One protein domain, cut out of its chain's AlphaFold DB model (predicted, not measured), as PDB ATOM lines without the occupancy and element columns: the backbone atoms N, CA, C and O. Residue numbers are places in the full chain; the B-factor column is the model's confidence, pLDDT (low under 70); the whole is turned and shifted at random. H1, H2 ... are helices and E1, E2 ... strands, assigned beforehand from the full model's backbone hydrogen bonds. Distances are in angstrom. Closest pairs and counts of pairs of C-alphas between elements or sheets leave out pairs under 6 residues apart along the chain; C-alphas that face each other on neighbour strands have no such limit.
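What this domain is: This is residues 6 to 126 of the 128 residues of an uncharacterized protein of Pseudanabaena sp. UWO310 (UniProt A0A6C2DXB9). Two antiparallel sheets stand partly face to face with their strands crossed, a loosely formed sandwich, and two helices side by side, H1 and H2, cover one side of it and reach both sheets. The larger sheet is twisted and curled, in the order E5, E6, E7, E8, E9; the smaller runs E1, E2, E3, E4. The printed part has 121 residues with nine named strands and two named helices, along the chain E1 E2 E3 E4 H1 E5 E6 E7 E8 E9 H2, and its class is mixed, helices and strands. The whole is compact and rounded, with a radius of gyration of the C-alphas of 13.4 A and spans of 36 by 31 by 26 A.

How they stand to each other: The larger sheet holds E5, residues 61 to 63, E6, 66 to 73, E7, 80 to 86, E8, 89 to 95, and E9, 101 to 107; it is a meander, each strand the antiparallel neighbour of the one before, and is strongly twisted. N 68 and O 61 of E6 and E5 are 3.0 A apart, N 72 and O 81 of E6 and E7 2.8 A, N 82 and O 93 of E7 and E8 2.8 A, and N 92 and O 105 of E8 and E9 2.8 A, each within hydrogen-bond range. E6 bends by 71 degrees at residue 69. The smaller sheet, E1, residues 6 to 10, E2, 13 to 18, E3, 22 to 29, and E4, 32 to 40, is a second meander, with N 8 and O 15 2.9 A apart, N 16 and O 26 2.8 A and N 25 and O 37 2.8 A. Its strands stand at 63 degrees to those of the larger sheet, and the parts that face each other are 10.1 A centre to centre. H1, residues 41 to 53, is on the larger sheet at a height of 10.5 A, along the strands and over E6 and E7, in two layers, a helix on one face of a sheet; its closest C-alphas to E6 are those of Gly 51 and Cys 70, 5.7 A. It stands up from the smaller sheet at 61 degrees. H2, residues 109 to 125, is on both sheets and touches H1, closest at the C-alphas of Leu 49 and Ile 116, 6.0 A, at a shallow tilt of 31 degrees, opposite ways. Every O i to N i+4 pair is within hydrogen-bond range in H1 and H2.

Where its parts are: E1 begins at C-alpha 6, (37.769, 29.286, 23.165). The longer elements are H2, 24.8 A, E4, 24.3 A, E3, 22.8 A, E8, 19.5 A, E7, 19.1 A, E6, 18.8 A, and H1, 18.3 A. H2 ends at C-alpha 125, (37.719, 17.241, 23.973).

The domain as a whole: The two C-alphas farthest apart are those of Gly 65 and Ala 125, 38.3 A. The printed part has no cut and no long link. The mean pLDDT of the printed part is 93.0, and no printed residue is under 70.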
ATOM      1  N   ILE A   6      39.159  29.425  22.729       93.50
ATOM      2  CA  ILE A   6      37.769  29.286  23.165       93.50
ATOM      3  C   ILE A   6      37.261  30.688  23.481       93.50
ATOM      4  O   ILE A   6      37.920  31.445  24.196       93.50
ATOM      5  N   GLN A   7      36.104  31.060  22.938       95.50
ATOM      6  CA  GLN A   7      35.527  32.388  23.138       95.50
ATOM      7  C   GLN A   7      34.067  32.289  23.559       95.50
ATOM      8  O   GLN A   7      33.228  31.781  22.818       95.50
ATOM      9  N   LEU A   8      33.763  32.861  24.718       95.19
ATOM     10  CA  LEU A   8      32.408  33.087  25.195       95.19
ATOM     11  C   LEU A   8      32.035  34.541  24.901       95.19
ATOM     12  O   LEU A   8      32.689  35.462  25.389       95.19
ATOM     13  N   LYS A   9      31.033  34.755  24.045       95.38
ATOM     14  CA  LYS A   9      30.694  36.081  23.501       95.38
ATOM     15  C   LYS A   9      29.318  36.535  23.955       95.38
ATOM     16  O   LYS A   9      28.393  35.729  23.994       95.38
ATOM     17  N   LEU A  10      29.198  37.829  24.235       94.19
ATOM     18  CA  LEU A  10      27.938  38.528  24.465       94.19
ATOM     19  C   LEU A  10      28.102  39.992  24.029       94.19
ATOM     20  O   LEU A  10      28.793  40.757  24.688       94.19
ATOM     21  N   ASN A  11      27.452  40.416  22.944       91.81
ATOM     22  CA  ASN A  11      27.604  41.774  22.398       91.81
ATOM     23  C   ASN A  11      29.089  42.152  22.169       91.81
ATOM     24  O   ASN A  11      29.798  41.459  21.443       91.81
ATOM     25  N   GLU A  12      29.555  43.246  22.778       92.31
ATOM     26  CA  GLU A  12      30.945  43.718  22.734       92.31
ATOM     27  C   GLU A  12      31.869  43.052  23.767       92.31
ATOM     28  O   GLU A  12      33.055  43.375  23.819       92.31
ATOM     29  N   PHE A  13      31.331  42.140  24.580       95.56
ATOM     30  CA  PHE A  13      32.056  41.384  25.588       95.56
ATOM     31  C   PHE A  13      32.506  40.031  25.027       95.56
ATOM     32  O   PHE A  13      31.705  39.254  24.492       95.56
ATOM     33  N   ILE A  14      33.791  39.718  25.193       96.81
ATOM     34  CA  ILE A  14      34.372  38.417  24.865       96.81
ATOM     35  C   ILE A  14      35.238  37.965  26.036       96.81
ATOM     36  O   ILE A  14      36.204  38.634  26.393       96.81
ATOM     37  N   LEU A  15      34.933  36.794  26.584       96.94
ATOM     38  CA  LEU A  15      35.830  36.085  27.484       96.94
ATOM     39  C   LEU A  15      36.559  35.002  26.693       96.94
ATOM     40  O   LEU A  15      35.938  34.099  26.132       96.94
ATOM     41  N   GLN A  16      37.875  35.137  26.613       97.12
ATOM     42  CA  GLN A  16      38.734  34.312  25.784       97.12
ATOM     43  C   GLN A  16      39.644  33.442  26.642       97.12
ATOM     44  O   GLN A  16      40.239  33.930  27.599       97.12
ATOM     45  N   PHE A  17      39.798  32.187  26.235       96.38
ATOM     46  CA  PHE A  17      40.662  31.197  26.864       96.38
ATOM     47  C   PHE A  17      41.648  30.672  25.824       96.38
ATOM     48  O   PHE A  17      41.238  30.275  24.725       96.38
ATOM     49  N   SER A  18      42.941  30.664  26.141       95.25
ATOM     50  CA  SER A  18      43.921  29.988  25.291       95.25
ATOM     51  C   SER A  18      43.744  28.470  25.359       95.25
ATOM     52  O   SER A  18      43.417  27.933  26.414       95.25
ATOM     53  N   GLU A  19      44.027  27.755  24.274       90.00
ATOM     54  CA  GLU A  19      43.946  26.288  24.270       90.00
ATOM     55  C   GLU A  19      45.179  25.578  24.845       90.00
ATOM     56  O   GLU A  19      45.249  24.350  24.831       90.00
ATOM     57  N   GLU A  20      46.147  26.313  25.380       90.75
ATOM     58  CA  GLU A  20      47.315  25.731  26.041       90.75
ATOM     59  C   GLU A  20      46.935  25.084  27.383       90.75
ATOM     60  O   GLU A  20      45.897  25.393  27.970       90.75
ATOM     61  N   GLU A  21      47.760  24.152  27.871       91.62
ATOM     62  CA  GLU A  21      47.535  23.505  29.174       91.62
ATOM     63  C   GLU A  21      47.554  24.533  30.315       91.62
ATOM     64  O   GLU A  21      46.719  24.472  31.221       91.62
ATOM     65  N   TRP A  22      48.464  25.509  30.215       94.12
ATOM     66  CA  TRP A  22      48.421  26.750  30.979       94.12
ATOM     67  C   TRP A  22      47.530  27.742  30.237       94.12
ATOM     68  O   TRP A  22      47.922  28.329  29.231       94.12
ATOM     69  N   CYS A  23      46.286  27.849  30.683       94.56
ATOM     70  CA  CYS A  23      45.240  28.574  29.990       94.56
ATOM     71  C   CYS A  23      45.203  30.030  30.440       94.56
ATOM     72  O   CYS A  23      44.738  30.331  31.539       94.56
ATOM     73  N   GLU A  24      45.651  30.927  29.568       96.00
ATOM     74  CA  GLU A  24      45.485  32.367  29.724       96.00
ATOM     75  C   GLU A  24      44.023  32.760  29.505       96.00
ATOM     76  O   GLU A  24      43.400  32.388  28.502       96.00
ATOM     77  N   VAL A  25      43.489  33.564  30.423       96.56
ATOM     78  CA  VAL A  25      42.143  34.122  30.336       96.56
ATOM     79  C   VAL A  25      42.240  35.616  30.084       96.56
ATOM     80  O   VAL A  25      42.873  36.367  30.825       96.56
ATOM     81  N   THR A  26      41.585  36.057  29.020       97.25
ATOM     82  CA  THR A  26      41.558  37.458  28.618       97.25
ATOM     83  C   THR A  26      40.125  37.923  28.471       97.25
ATOM     84  O   THR A  26      39.303  37.272  27.827       97.25
ATOM     85  N   LEU A  27      39.842  39.077  29.050       97.00
ATOM     86  CA  LEU A  27      38.600  39.795  28.875       97.00
ATOM     87  C   LEU A  27      38.764  40.850  27.784       97.00
ATOM     88  O   LEU A  27      39.653  41.688  27.875       97.00
ATOM     89  N   ILE A  28      37.898  40.840  26.775       97.12
ATOM     90  CA  ILE A  28      37.857  41.869  25.738       97.12
ATOM     91  C   ILE A  28      36.519  42.602  25.816       97.12
ATOM     92  O   ILE A  28      35.470  41.970  25.691       97.12
ATOM     93  N   ILE A  29      36.555  43.921  26.007       95.06
ATOM     94  CA  ILE A  29      35.367  44.789  26.065       95.06
ATOM     95  C   ILE A  29      35.621  46.018  25.212       95.06
ATOM     96  O   ILE A  29      36.653  46.670  25.352       95.06
ATOM     97  N   SER A  30      34.699  46.321  24.297       92.00
ATOM     98  CA  SER A  30      34.803  47.489  23.405       92.00
ATOM     99  C   SER A  30      36.157  47.563  22.667       92.00
ATOM    100  O   SER A  30      36.696  48.638  22.412       92.00
ATOM    101  N   GLY A  31      36.739  46.400  22.344       92.12
ATOM    102  CA  GLY A  31      38.041  46.268  21.681       92.12
ATOM    103  C   GLY A  31      39.273  46.397  22.590       92.12
ATOM    104  O   GLY A  31      40.389  46.219  22.103       92.12
ATOM    105  N   GLN A  32      39.104  46.670  23.885       95.00
ATOM    106  CA  GLN A  32      40.189  46.698  24.867       95.00
ATOM    107  C   GLN A  32      40.385  45.323  25.495       95.00
ATOM    108  O   GLN A  32      39.416  44.665  25.856       95.00
ATOM    109  N   SER A  33      41.642  44.896  25.615       96.50
ATOM    110  CA  SER A  33      42.023  43.585  26.136       96.50
ATOM    111  C   SER A  33      42.579  43.710  27.552       96.50
ATOM    112  O   SER A  33      43.537  44.447  27.777       96.50
ATOM    113  N   HIS A  34      42.025  42.936  28.478       95.88
ATOM    114  CA  HIS A  34      42.408  42.859  29.882       95.88
ATOM    115  C   HIS A  34      42.845  41.430  30.200       95.88
ATOM    116  O   HIS A  34      42.040  40.497  30.153       95.88
ATOM    117  N   TYR A  35      44.128  41.247  30.506       96.12
ATOM    118  CA  TYR A  35      44.634  39.961  30.970       96.12
ATOM    119  C   TYR A  35      44.140  39.704  32.395       96.12
ATOM    120  O   TYR A  35      44.424  40.496  33.288       96.12
ATOM    121  N   LEU A  36      43.396  38.616  32.600       95.94
ATOM    122  CA  LEU A  36      42.831  38.275  33.908       95.94
ATOM    123  C   LEU A  36      43.716  37.305  34.701       95.94
ATOM    124  O   LEU A  36      43.504  37.115  35.896       95.94
ATOM    125  N   GLY A  37      44.697  36.680  34.054       95.56
ATOM    126  CA  GLY A  37      45.536  35.645  34.647       95.56
ATOM    127  C   GLY A  37      45.480  34.340  33.866       95.56
ATOM    128  O   GLY A  37      44.850  34.249  32.810       95.56
ATOM    129  N   ALA A  38      46.117  33.319  34.423       95.69
ATOM    130  CA  ALA A  38      46.165  31.984  33.847       95.69
ATOM    131  C   ALA A  38      45.997  30.912  34.926       95.69
ATOM    132  O   ALA A  38      46.201  31.169  36.110       95.69
ATOM    133  N   ASP A  39      45.574  29.716  34.537       95.50
ATOM    134  CA  ASP A  39      45.536  28.528  35.401       95.50
ATOM    135  C   ASP A  39      45.488  27.273  34.504       95.50
ATOM    136  O   ASP A  39      45.432  27.376  33.278       95.50
ATOM    137  N   SER A  40      45.474  26.071  35.078       94.69
ATOM    138  CA  SER A  40      45.254  24.837  34.316       94.69
ATOM    139  C   SER A  40      43.955  24.923  33.510       94.69
ATOM    140  O   SER A  40      42.887  25.179  34.070       94.69
ATOM    141  N   ARG A  41      44.020  24.645  32.203       94.25
ATOM    142  CA  ARG A  41      42.871  24.723  31.284       94.25
ATOM    143  C   ARG A  41      41.638  24.008  31.816       94.25
ATOM    144  O   ARG A  41      40.567  24.604  31.907       94.25
ATOM    145  N   ASN A  42      41.796  22.748  32.219       94.12
ATOM    146  CA  ASN A  42      40.691  21.959  32.757       94.12
ATOM    147  C   ASN A  42      40.112  22.599  34.020       94.12
ATOM    148  O   ASN A  42      38.895  22.656  34.170       94.12
ATOM    149  N   LEU A  43      40.962  23.127  34.902       94.06
ATOM    150  CA  LEU A  43      40.513  23.782  36.125       94.06
ATOM    151  C   LEU A  43      39.727  25.064  35.829       94.06
ATOM    152  O   LEU A  43      38.660  25.252  36.412       94.06
ATOM    153  N   VAL A  44      40.207  25.910  34.910       94.50
ATOM    154  CA  VAL A  44      39.506  27.134  34.489       94.50
ATOM    155  C   VAL A  44      38.134  26.792  33.920       94.50
ATOM    156  O   VAL A  44      37.124  27.275  34.432       94.50
ATOM    157  N   LEU A  45      38.074  25.930  32.902       95.69
ATOM    158  CA  LEU A  45      36.816  25.608  32.224       95.69
ATOM    159  C   LEU A  45      35.803  24.973  33.188       95.69
ATOM    160  O   LEU A  45      34.634  25.360  33.193       95.69
ATOM    161  N   GLN A  46      36.250  24.060  34.058       95.19
ATOM    162  CA  GLN A  46      35.402  23.445  35.084       95.19
ATOM    163  C   GLN A  46      34.908  24.464  36.112       95.19
ATOM    164  O   GLN A  46      33.748  24.424  36.513       95.19
ATOM    165  N   ARG A  47      35.757  25.405  36.538       94.50
ATOM    166  CA  ARG A  47      35.373  26.480  37.463       94.50
ATOM    167  C   ARG A  47      34.280  27.374  36.877       94.50
ATOM    168  O   ARG A  47      33.296  27.634  37.568       94.50
ATOM    169  N   PHE A  48      34.415  27.785  35.617       95.06
ATOM    170  CA  PHE A  48      33.375  28.547  34.921       95.06
ATOM    171  C   PHE A  48      32.088  27.746  34.763       95.06
ATOM    172  O   PHE A  48      31.020  28.241  35.117       95.06
ATOM    173  N   LEU A  49      32.184  26.498  34.296       95.94
ATOM    174  CA  LEU A  49      31.025  25.626  34.135       95.94
ATOM    175  C   LEU A  49      30.273  25.465  35.460       95.94
ATOM    176  O   LEU A  49      29.071  25.709  35.513       95.94
ATOM    177  N   ASN A  50      30.994  25.138  36.536       93.94
ATOM    178  CA  ASN A  50      30.424  24.995  37.870       93.94
ATOM    179  C   ASN A  50      29.778  26.298  38.347       93.94
ATOM    180  O   ASN A  50      28.672  26.259  38.876       93.94
ATOM    181  N   GLY A  51      30.427  27.448  38.141       92.38
ATOM    182  CA  GLY A  51      29.857  28.752  38.479       92.38
ATOM    183  C   GLY A  51      28.542  29.030  37.745       92.38
ATOM    184  O   GLY A  51      27.582  29.495  38.355       92.38
ATOM    185  N   PHE A  52      28.466  28.693  36.457       93.38
ATOM    186  CA  PHE A  52      27.274  28.911  35.637       93.38
ATOM    187  C   PHE A  52      26.111  27.977  35.976       93.38
ATOM    188  O   PHE A  52      24.957  28.404  35.900       93.38
ATOM    189  N   THR A  53      26.394  26.733  36.370       93.44
ATOM    190  CA  THR A  53      25.365  25.720  36.655       93.44
ATOM    191  C   THR A  53      24.944  25.638  38.116       93.44
ATOM    192  O   THR A  53      23.981  24.942  38.416       93.44
ATOM    193  N   LYS A  54      25.672  26.272  39.038       89.06
ATOM    194  CA  LYS A  54      25.372  26.192  40.469       89.06
ATOM    195  C   LYS A  54      24.118  26.999  40.818       89.06
ATOM    196  O   LYS A  54      23.939  28.123  40.341       89.06
ATOM    197  N   ASP A  55      23.293  26.431  41.692       86.00
ATOM    198  CA  ASP A  55      22.140  27.111  42.276       86.00
ATOM    199  C   ASP A  55      22.582  28.227  43.237       86.00
ATOM    200  O   ASP A  55      23.606  28.134  43.925       86.00
ATOM    201  N   PHE A  56      21.811  29.314  43.280       82.94
ATOM    202  CA  PHE A  56      22.134  30.536  44.029       82.94
ATOM    203  C   PHE A  56      21.601  30.517  45.471       82.94
ATOM    204  O   PHE A  56      21.255  31.551  46.039       82.94
ATOM    205  N   ASP A  57      21.588  29.341  46.095       80.75
ATOM    206  CA  ASP A  57      20.983  29.136  47.417       80.75
ATOM    207  C   ASP A  57      21.764  29.805  48.562       80.75
ATOM    208  O   ASP A  57      21.221  30.042  49.642       80.75
ATOM    209  N   PHE A  58      23.042  30.133  48.343       74.50
ATOM    210  CA  PHE A  58      23.915  30.728  49.354       74.50
ATOM    211  C   PHE A  58      24.744  31.878  48.777       74.50
ATOM    212  O   PHE A  58      25.463  31.703  47.792       74.50
ATOM    213  N   SER A  59      24.690  33.048  49.427       80.56
ATOM    214  CA  SER A  59      25.523  34.203  49.078       80.56
ATOM    215  C   SER A  59      26.752  34.303  49.984       80.56
ATOM    216  O   SER A  59      26.610  34.370  51.205       80.56
ATOM    217  N   SER A  60      27.947  34.401  49.403       80.94
ATOM    218  CA  SER A  60      29.205  34.651  50.129       80.94
ATOM    219  C   SER A  60      29.493  36.139  50.358       80.94
ATOM    220  O   SER A  60      30.495  36.490  50.973       80.94
ATOM    221  N   GLY A  61      28.628  37.024  49.864       91.31
ATOM    222  CA  GLY A  61      28.782  38.470  49.964       91.31
ATOM    223  C   GLY A  61      27.888  39.195  48.967       91.31
ATOM    224  O   GLY A  61      27.011  38.584  48.351       91.31
ATOM    225  N   LYS A  62      28.115  40.504  48.815       94.44
ATOM    226  CA  LYS A  62      27.428  41.338  47.826       94.44
ATOM    227  C   LYS A  62      28.408  42.250  47.096       94.44
ATOM    228  O   LYS A  62      29.280  42.825  47.740       94.44
ATOM    229  N   ILE A  63      28.205  42.437  45.796       94.12
ATOM    230  CA  ILE A  63      28.851  43.484  44.984       94.12
ATOM    231  C   ILE A  63      27.734  44.345  44.409       94.12
ATOM    232  O   ILE A  63      26.770  43.806  43.882       94.12
ATOM    233  N   ASN A  64      27.801  45.667  44.590       92.31
ATOM    234  CA  ASN A  64      26.743  46.597  44.164       92.31
ATOM    235  C   ASN A  64      25.328  46.188  44.639       92.31
ATOM    236  O   ASN A  64      24.331  46.400  43.958       92.31
ATOM    237  N   GLY A  65      25.230  45.574  45.826       93.00
ATOM    238  CA  GLY A  65      23.968  45.074  46.393       93.00
ATOM    239  C   GLY A  65      23.528  43.691  45.893       93.00
ATOM    240  O   GLY A  65      22.612  43.110  46.481       93.00
ATOM    241  N   VAL A  66      24.211  43.132  44.895       93.06
ATOM    242  CA  VAL A  66      23.893  41.852  44.255       93.06
ATOM    243  C   VAL A  66      24.574  40.701  44.991       93.06
ATOM    244  O   VAL A  66      25.793  40.749  45.174       93.06
ATOM    245  N   PRO A  67      23.830  39.670  45.432       91.94
ATOM    246  CA  PRO A  67      24.408  38.516  46.106       91.94
ATOM    247  C   PRO A  67      25.321  37.724  45.165       91.94
ATOM    248  O   PRO A  67      24.949  37.426  44.032       91.94
ATOM    249  N   ILE A  68      26.502  37.357  45.660       93.94
ATOM    250  CA  ILE A  68      27.507  36.584  44.920       93.94
ATOM    251  C   ILE A  68      27.520  35.135  45.415       93.94
ATOM    252  O   ILE A  68      27.619  34.908  46.622       93.94
ATOM    253  N   SER A  69      27.464  34.160  44.504       89.44
ATOM    254  CA  SER A  69      27.452  32.717  44.821       89.44
ATOM    255  C   SER A  69      28.755  31.991  44.476       89.44
ATOM    256  O   SER A  69      29.012  30.880  44.963       89.44
ATOM    257  N   CYS A  70      29.574  32.598  43.615       90.06
ATOM    258  CA  CYS A  70      30.805  32.012  43.115       90.06
ATOM    259  C   CYS A  70      31.882  33.087  42.944       90.06
ATOM    260  O   CYS A  70      31.606  34.206  42.508       90.06
ATOM    261  N   VAL A  71      33.107  32.720  43.312       91.06
ATOM    262  CA  VAL A  71      34.313  33.536  43.181       91.06
ATOM    263  C   VAL A  71      35.336  32.699  42.430       91.06
ATOM    264  O   VAL A  71      35.656  31.589  42.860       91.06
ATOM    265  N   LEU A  72      35.829  33.216  41.312       92.44
ATOM    266  CA  LEU A  72      36.855  32.588  40.493       92.44
ATOM    267  C   LEU A  72      38.093  33.477  40.507       92.44
ATOM    268  O   LEU A  72      38.064  34.595  40.007       92.44
ATOM    269  N   THR A  73      39.177  32.973  41.074       91.19
ATOM    270  CA  THR A  73      40.485  33.634  41.043       91.19
ATOM    271  C   THR A  73      41.394  32.874  40.092       91.19
ATOM    272  O   THR A  73      41.434  31.640  40.135       91.19
ATOM    273  N   LEU A  74      42.124  33.601  39.254       90.62
ATOM    274  CA  LEU A  74      43.149  33.046  38.370       90.62
ATOM    275  C   LEU A  74      44.539  33.283  38.974       90.62
ATOM    276  O   LEU A  74      44.712  34.181  39.804       90.62
ATOM    277  N   PHE A  75      45.532  32.481  38.583       89.06
ATOM    278  CA  PHE A  75      46.915  32.736  38.982       89.06
ATOM    279  C   PHE A  75      47.505  33.919  38.191       89.06
ATOM    280  O   PHE A  75      46.949  34.376  37.193       89.06
ATOM    281  N   GLU A  76      48.650  34.418  38.666       89.62
ATOM    282  CA  GLU A  76      49.471  35.500  38.094       89.62
ATOM    283  C   GLU A  76      48.938  36.924  38.285       89.62
ATOM    284  O   GLU A  76      49.592  37.724  38.950       89.62
ATOM    285  N   ALA A  77      47.775  37.260  37.725       86.81
ATOM    286  CA  ALA A  77      47.297  38.648  37.712       86.81
ATOM    287  C   ALA A  77      46.417  39.011  38.921       86.81
ATOM    288  O   ALA A  77      46.028  40.168  39.066       86.81
ATOM    289  N   HIS A  78      46.072  38.034  39.770       85.62
ATOM    290  CA  HIS A  78      45.197  38.200  40.940       85.62
ATOM    291  C   HIS A  78      43.831  38.842  40.641       85.62
ATOM    292  O   HIS A  78      43.169  39.333  41.556       85.62
ATOM    293  N   HIS A  79      43.378  38.821  39.384       93.88
ATOM    294  CA  HIS A  79      42.033  39.278  39.064       93.88
ATOM    295  C   HIS A  79      41.021  38.257  39.581       93.88
ATOM    296  O   HIS A  79      41.262  37.041  39.598       93.88
ATOM    297  N   THR A  80      39.875  38.770  40.002       94.75
ATOM    298  CA  THR A  80      38.797  37.965  40.563       94.75
ATOM    299  C   THR A  80      37.534  38.161  39.750       94.75
ATOM    300  O   THR A  80      37.144  39.282  39.436       94.75
ATOM    301  N   ILE A  81      36.877  37.060  39.415       96.19
ATOM    302  CA  ILE A  81      35.602  37.058  38.713       96.19
ATOM    303  C   ILE A  81      34.542  36.597  39.699       96.19
ATOM    304  O   ILE A  81      34.621  35.501  40.256       96.19
ATOM    305  N   TYR A  82      33.543  37.435  39.917       96.00
ATOM    306  CA  TYR A  82      32.428  37.145  40.801       96.00
ATOM    307  C   TYR A  82      31.188  36.836  39.981       96.00
ATOM    308  O   TYR A  82      30.878  37.551  39.029       96.00
ATOM    309  N   LEU A  83      30.454  35.803  40.379       95.38
ATOM    310  CA  LEU A  83      29.178  35.439  39.779       95.38
ATOM    311  C   LEU A  83      28.036  35.741  40.747       95.38
ATOM    312  O   LEU A  83      27.957  35.179  41.843       95.38
ATOM    313  N   GLY A  84      27.158  36.637  40.313       94.44
ATOM    314  CA  GLY A  84      25.938  37.063  40.979       94.44
ATOM    315  C   GLY A  84      24.675  36.649  40.222       94.44
ATOM    316  O   GLY A  84      24.735  36.133  39.102       94.44
ATOM    317  N   GLU A  85      23.520  36.910  40.830       92.00
ATOM    318  CA  GLU A  85      22.217  36.798  40.173       92.00
ATOM    319  C   GLU A  85      21.364  38.040  40.453       92.00
ATOM    320  O   GLU A  85      21.284  38.503  41.592       92.00
ATOM    321  N   ILE A  86      20.732  38.574  39.405       92.00
ATOM    322  CA  ILE A  86      19.795  39.700  39.463       92.00
ATOM    323  C   ILE A  86      18.561  39.311  38.652       92.00
ATOM    324  O   ILE A  86      18.679  39.045  37.457       92.00
ATOM    325  N   ASP A  87      17.389  39.267  39.285       90.50
ATOM    326  CA  ASP A  87      16.111  38.946  38.632       90.50
ATOM    327  C   ASP A  87      16.171  37.671  37.759       90.50
ATOM    328  O   ASP A  87      15.692  37.646  36.623       90.50
ATOM    329  N   GLY A  88      16.822  36.612  38.264       87.25
ATOM    330  CA  GLY A  88      16.991  35.335  37.558       87.25
ATOM    331  C   GLY A  88      18.038  35.338  36.437       87.25
ATOM    332  O   GLY A  88      18.171  34.349  35.717       87.25
ATOM    333  N   LYS A  89      18.787  36.431  36.257       91.25
ATOM    334  CA  LYS A  89      19.872  36.545  35.271       91.25
ATOM    335  C   LYS A  89      21.221  36.470  35.963       91.25
ATOM    336  O   LYS A  89      21.408  37.052  37.030       91.25
ATOM    337  N   ARG A  90      22.185  35.794  35.338       92.75
ATOM    338  CA  ARG A  90      23.559  35.738  35.851       92.75
ATOM    339  C   ARG A  90      24.222  37.093  35.631       92.75
ATOM    340  O   ARG A  90      24.094  37.672  34.558       92.75
ATOM    341  N   CYS A  91      24.932  37.587  36.634       95.38
ATOM    342  CA  CYS A  91      25.764  38.778  36.516       95.38
ATOM    343  C   CYS A  91      27.218  38.396  36.797       95.38
ATOM    344  O   CYS A  91      27.485  37.711  37.781       95.38
ATOM    345  N   LEU A  92      28.147  38.801  35.936       96.62
ATOM    346  CA  LEU A  92      29.578  38.628  36.152       96.62
ATOM    347  C   LEU A  92      30.200  39.975  36.504       96.62
ATOM    348  O   LEU A  92      29.993  40.944  35.779       96.62
ATOM    349  N   TYR A  93      31.010  40.014  37.558       97.25
ATOM    350  CA  TYR A  93      31.848  41.163  37.895       97.25
ATOM    351  C   TYR A  93      33.310  40.775  37.759       97.25
ATOM    352  O   TYR A  93      33.726  39.756  38.307       97.25
ATOM    353  N   PHE A  94      34.088  41.599  37.072       96.75
ATOM    354  CA  PHE A  94      35.522  41.411  36.897       96.75
ATOM    355  C   PHE A  94      36.237  42.448  37.742       96.75
ATOM    356  O   PHE A  94      36.055  43.645  37.526       96.75
ATOM    357  N   GLN A  95      37.019  41.986  38.707       96.31
ATOM    358  CA  GLN A  95      37.821  42.816  39.587       96.31
ATOM    359  C   GLN A  95      39.298  42.656  39.241       96.31
ATOM    360  O   GLN A  95      39.769  41.524  39.103       96.31
ATOM    361  N   ASP A  96      40.019  43.764  39.105       94.88
ATOM    362  CA  ASP A  96      41.468  43.753  38.913       94.88
ATOM    363  C   ASP A  96      42.244  43.499  40.219       94.88
ATOM    364  O   ASP A  96      41.672  43.359  41.302       94.88
ATOM    365  N   GLY A  97      43.573  43.419  40.113       90.94
ATOM    366  CA  GLY A  97      44.460  43.197  41.260       90.94
ATOM    367  C   GLY A  97      44.477  44.339  42.289       90.94
ATOM    368  O   GLY A  97      44.888  44.113  43.425       90.94
ATOM    369  N   ASP A  98      43.993  45.532  41.924       93.50
ATOM    370  CA  ASP A  98      43.861  46.690  42.818       93.50
ATOM    371  C   ASP A  98      42.489  46.728  43.517       93.50
ATOM    372  O   ASP A  98      42.197  47.633  44.306       93.50
ATOM    373  N   GLY A  99      41.629  45.741  43.252       93.19
ATOM    374  CA  GLY A  99      40.300  45.636  43.838       93.19
ATOM    375  C   GLY A  99      39.227  46.451  43.109       93.19
ATOM    376  O   GLY A  99      38.103  46.550  43.613       93.19
ATOM    377  N   GLN A 100      39.520  47.020  41.936       95.50
ATOM    378  CA  GLN A 100      38.561  47.808  41.162       95.50
ATOM    379  C   GLN A 100      37.741  46.917  40.233       95.50
ATOM    380  O   GLN A 100      38.268  46.014  39.589       95.50
ATOM    381  N   ILE A 101      36.433  47.179  40.137       96.62
ATOM    382  CA  ILE A 101      35.578  46.506  39.153       96.62
ATOM    383  C   ILE A 101      35.846  47.119  37.778       96.62
ATOM    384  O   ILE A 101      35.475  48.264  37.528       96.62
ATOM    385  N   ILE A 102      36.467  46.345  36.891       95.88
ATOM    386  CA  ILE A 102      36.792  46.755  35.519       95.88
ATOM    387  C   ILE A 102      35.669  46.437  34.532       95.88
ATOM    388  O   ILE A 102      35.603  47.037  33.463       95.88
ATOM    389  N   ALA A 103      34.777  45.505  34.881       96.19
ATOM    390  CA  ALA A 103      33.629  45.170  34.052       96.19
ATOM    391  C   ALA A 103      32.487  44.525  34.835       96.19
ATOM    392  O   ALA A 103      32.706  43.786  35.797       96.19
ATOM    393  N   GLU A 104      31.274  44.751  34.340       96.44
ATOM    394  CA  GLU A 104      30.043  44.111  34.790       96.44
ATOM    395  C   GLU A 104      29.271  43.602  33.569       96.44
ATOM    396  O   GLU A 104      29.108  44.322  32.583       96.44
ATOM    397  N   VAL A 105      28.808  42.353  33.621       95.50
ATOM    398  CA  VAL A 105      28.114  41.707  32.505       95.50
ATOM    399  C   VAL A 105      26.864  41.016  32.993       95.50
ATOM    400  O   VAL A 105      26.931  40.015  33.705       95.50
ATOM    401  N   LEU A 106      25.718  41.495  32.528       95.56
ATOM    402  CA  LEU A 106      24.454  40.803  32.705       95.56
ATOM    403  C   LEU A 106      24.275  39.780  31.581       95.56
ATOM    404  O   LEU A 106      24.088  40.152  30.425       95.56
ATOM    405  N   LEU A 107      24.313  38.498  31.929       94.50
ATOM    406  CA  LEU A 107      24.219  37.375  31.008       94.50
ATOM    407  C   LEU A 107      22.774  36.837  30.976       94.50
ATOM    408  O   LEU A 107      22.295  36.285  31.977       94.50
ATOM    409  N   PRO A 108      22.050  36.996  29.851       92.56
ATOM    410  CA  PRO A 108      20.718  36.425  29.686       92.56
ATOM    411  C   PRO A 108      20.741  34.894  29.737       92.56
ATOM    412  O   PRO A 108      21.749  34.259  29.433       92.56
ATOM    413  N   ALA A 109      19.597  34.287  30.061       91.81
ATOM    414  CA  ALA A 109      19.476  32.830  30.146       91.81
ATOM    415  C   ALA A 109      19.829  32.116  28.826       91.81
ATOM    416  O   ALA A 109      20.445  31.056  28.857       91.81
ATOM    417  N   SER A 110      19.489  32.710  27.675       92.69
ATOM    418  CA  SER A 110      19.836  32.180  26.349       92.69
ATOM    419  C   SER A 110      21.344  32.052  26.151       92.69
ATOM    420  O   SER A 110      21.835  31.005  25.737       92.69
ATOM    421  N   ASP A 111      22.083  33.107  26.478       94.75
ATOM    422  CA  ASP A 111      23.530  33.168  26.295       94.75
ATOM    423  C   ASP A 111      24.258  32.317  27.337       94.75
ATOM    424  O   ASP A 111      25.234  31.647  27.010       94.75
ATOM    425  N   LEU A 112      23.729  32.250  28.564       94.31
ATOM    426  CA  LEU A 112      24.207  31.331  29.594       94.31
ATOM    427  C   LEU A 112      24.159  29.873  29.120       94.31
ATOM    428  O   LEU A 112      25.139  29.148  29.289       94.31
ATOM    429  N   SER A 113      23.047  29.440  28.514       95.31
ATOM    430  CA  SER A 113      22.928  28.083  27.968       95.31
ATOM    431  C   SER A 113      23.974  27.813  26.885       95.31
ATOM    432  O   SER A 113      24.659  26.794  26.956       95.31
ATOM    433  N   LEU A 114      24.164  28.750  25.949       95.94
ATOM    434  CA  LEU A 114      25.182  28.634  24.898       95.94
ATOM    435  C   LEU A 114      26.599  28.550  25.475       95.94
ATOM    436  O   LEU A 114      27.415  27.750  25.019       95.94
ATOM    437  N   TRP A 115      26.900  29.351  26.498       96.50
ATOM    438  CA  TRP A 115      28.207  29.331  27.152       96.50
ATOM    439  C   TRP A 115      28.461  28.004  27.873       96.50
ATOM    440  O   TRP A 115      29.550  27.445  27.763       96.50
ATOM    441  N   ILE A 116      27.457  27.466  28.572       96.56
ATOM    442  CA  ILE A 116      27.540  26.159  29.242       96.56
ATOM    443  C   ILE A 116      27.791  25.034  28.230       96.56
ATOM    444  O   ILE A 116      28.611  24.152  28.490       96.56
ATOM    445  N   GLU A 117      27.087  25.041  27.098       96.38
ATOM    446  CA  GLU A 117      27.264  24.044  26.036       96.38
ATOM    447  C   GLU A 117      28.677  24.097  25.453       96.38
ATOM    448  O   GLU A 117      29.364  23.075  25.437       96.38
ATOM    449  N   ASN A 118      29.147  25.296  25.102       95.12
ATOM    450  CA  ASN A 118      30.489  25.520  24.567       95.12
ATOM    451  C   ASN A 118      31.576  25.016  25.542       95.12
ATOM    452  O   ASN A 118      32.443  24.224  25.171       95.12
ATOM    453  N   LEU A 119      31.474  25.362  26.832       95.69
ATOM    454  CA  LEU A 119      32.407  24.871  27.854       95.69
ATOM    455  C   LEU A 119      32.415  23.338  27.956       95.69
ATOM    456  O   LEU A 119      33.481  22.730  28.066       95.69
ATOM    457  N   ARG A 120      31.241  22.695  27.908       96.19
ATOM    458  CA  ARG A 120      31.126  21.227  27.978       96.19
ATOM    459  C   ARG A 120      31.774  20.533  26.785       96.19
ATOM    460  O   ARG A 120      32.350  19.462  26.968       96.19
ATOM    461  N   GLU A 121      31.670  21.102  25.587       94.56
ATOM    462  CA  GLU A 121      32.319  20.562  24.386       94.56
ATOM    463  C   GLU A 121      33.846  20.567  24.531       94.56
ATOM    464  O   GLU A 121      34.490  19.538  24.311       94.56
ATOM    465  N   HIS A 122      34.419  21.676  25.003       93.00
ATOM    466  CA  HIS A 122      35.868  21.802  25.173       93.00
ATOM    467  C   HIS A 122      36.435  20.987  26.344       93.00
ATOM    468  O   HIS A 122      37.563  20.492  26.264       93.00
ATOM    469  N   ILE A 123      35.660  20.788  27.413       92.62
ATOM    470  CA  ILE A 123      36.045  19.889  28.509       92.62
ATOM    471  C   ILE A 123      36.143  18.445  28.000       92.62
ATOM    472  O   ILE A 123      37.169  17.804  28.205       92.62
ATOM    473  N   LYS A 124      35.131  17.950  27.274       87.12
ATOM    474  CA  LYS A 124      35.136  16.578  26.727       87.12
ATOM    475  C   LYS A 124      36.292  16.339  25.758       87.12
ATOM    476  O   LYS A 124      36.908  15.281  25.793       87.12
ATOM    477  N   ALA A 125      36.601  17.322  24.912       78.00
ATOM    478  CA  ALA A 125      37.719  17.241  23.973       78.00
ATOM    479  C   ALA A 125      39.094  17.166  24.665       78.00
ATOM    480  O   ALA A 125      40.073  16.797  24.026       78.00
ATOM    481  N   SER A 126      39.175  17.514  25.953       74.62
ATOM    482  CA  SER A 126      40.411  17.496  26.743       74.62
ATOM    483  C   SER A 126      40.660  16.171  27.478       74.62
ATOM    484  O   SER A 126      41.723  16.016  28.071       74.62
TER     485      SER A 126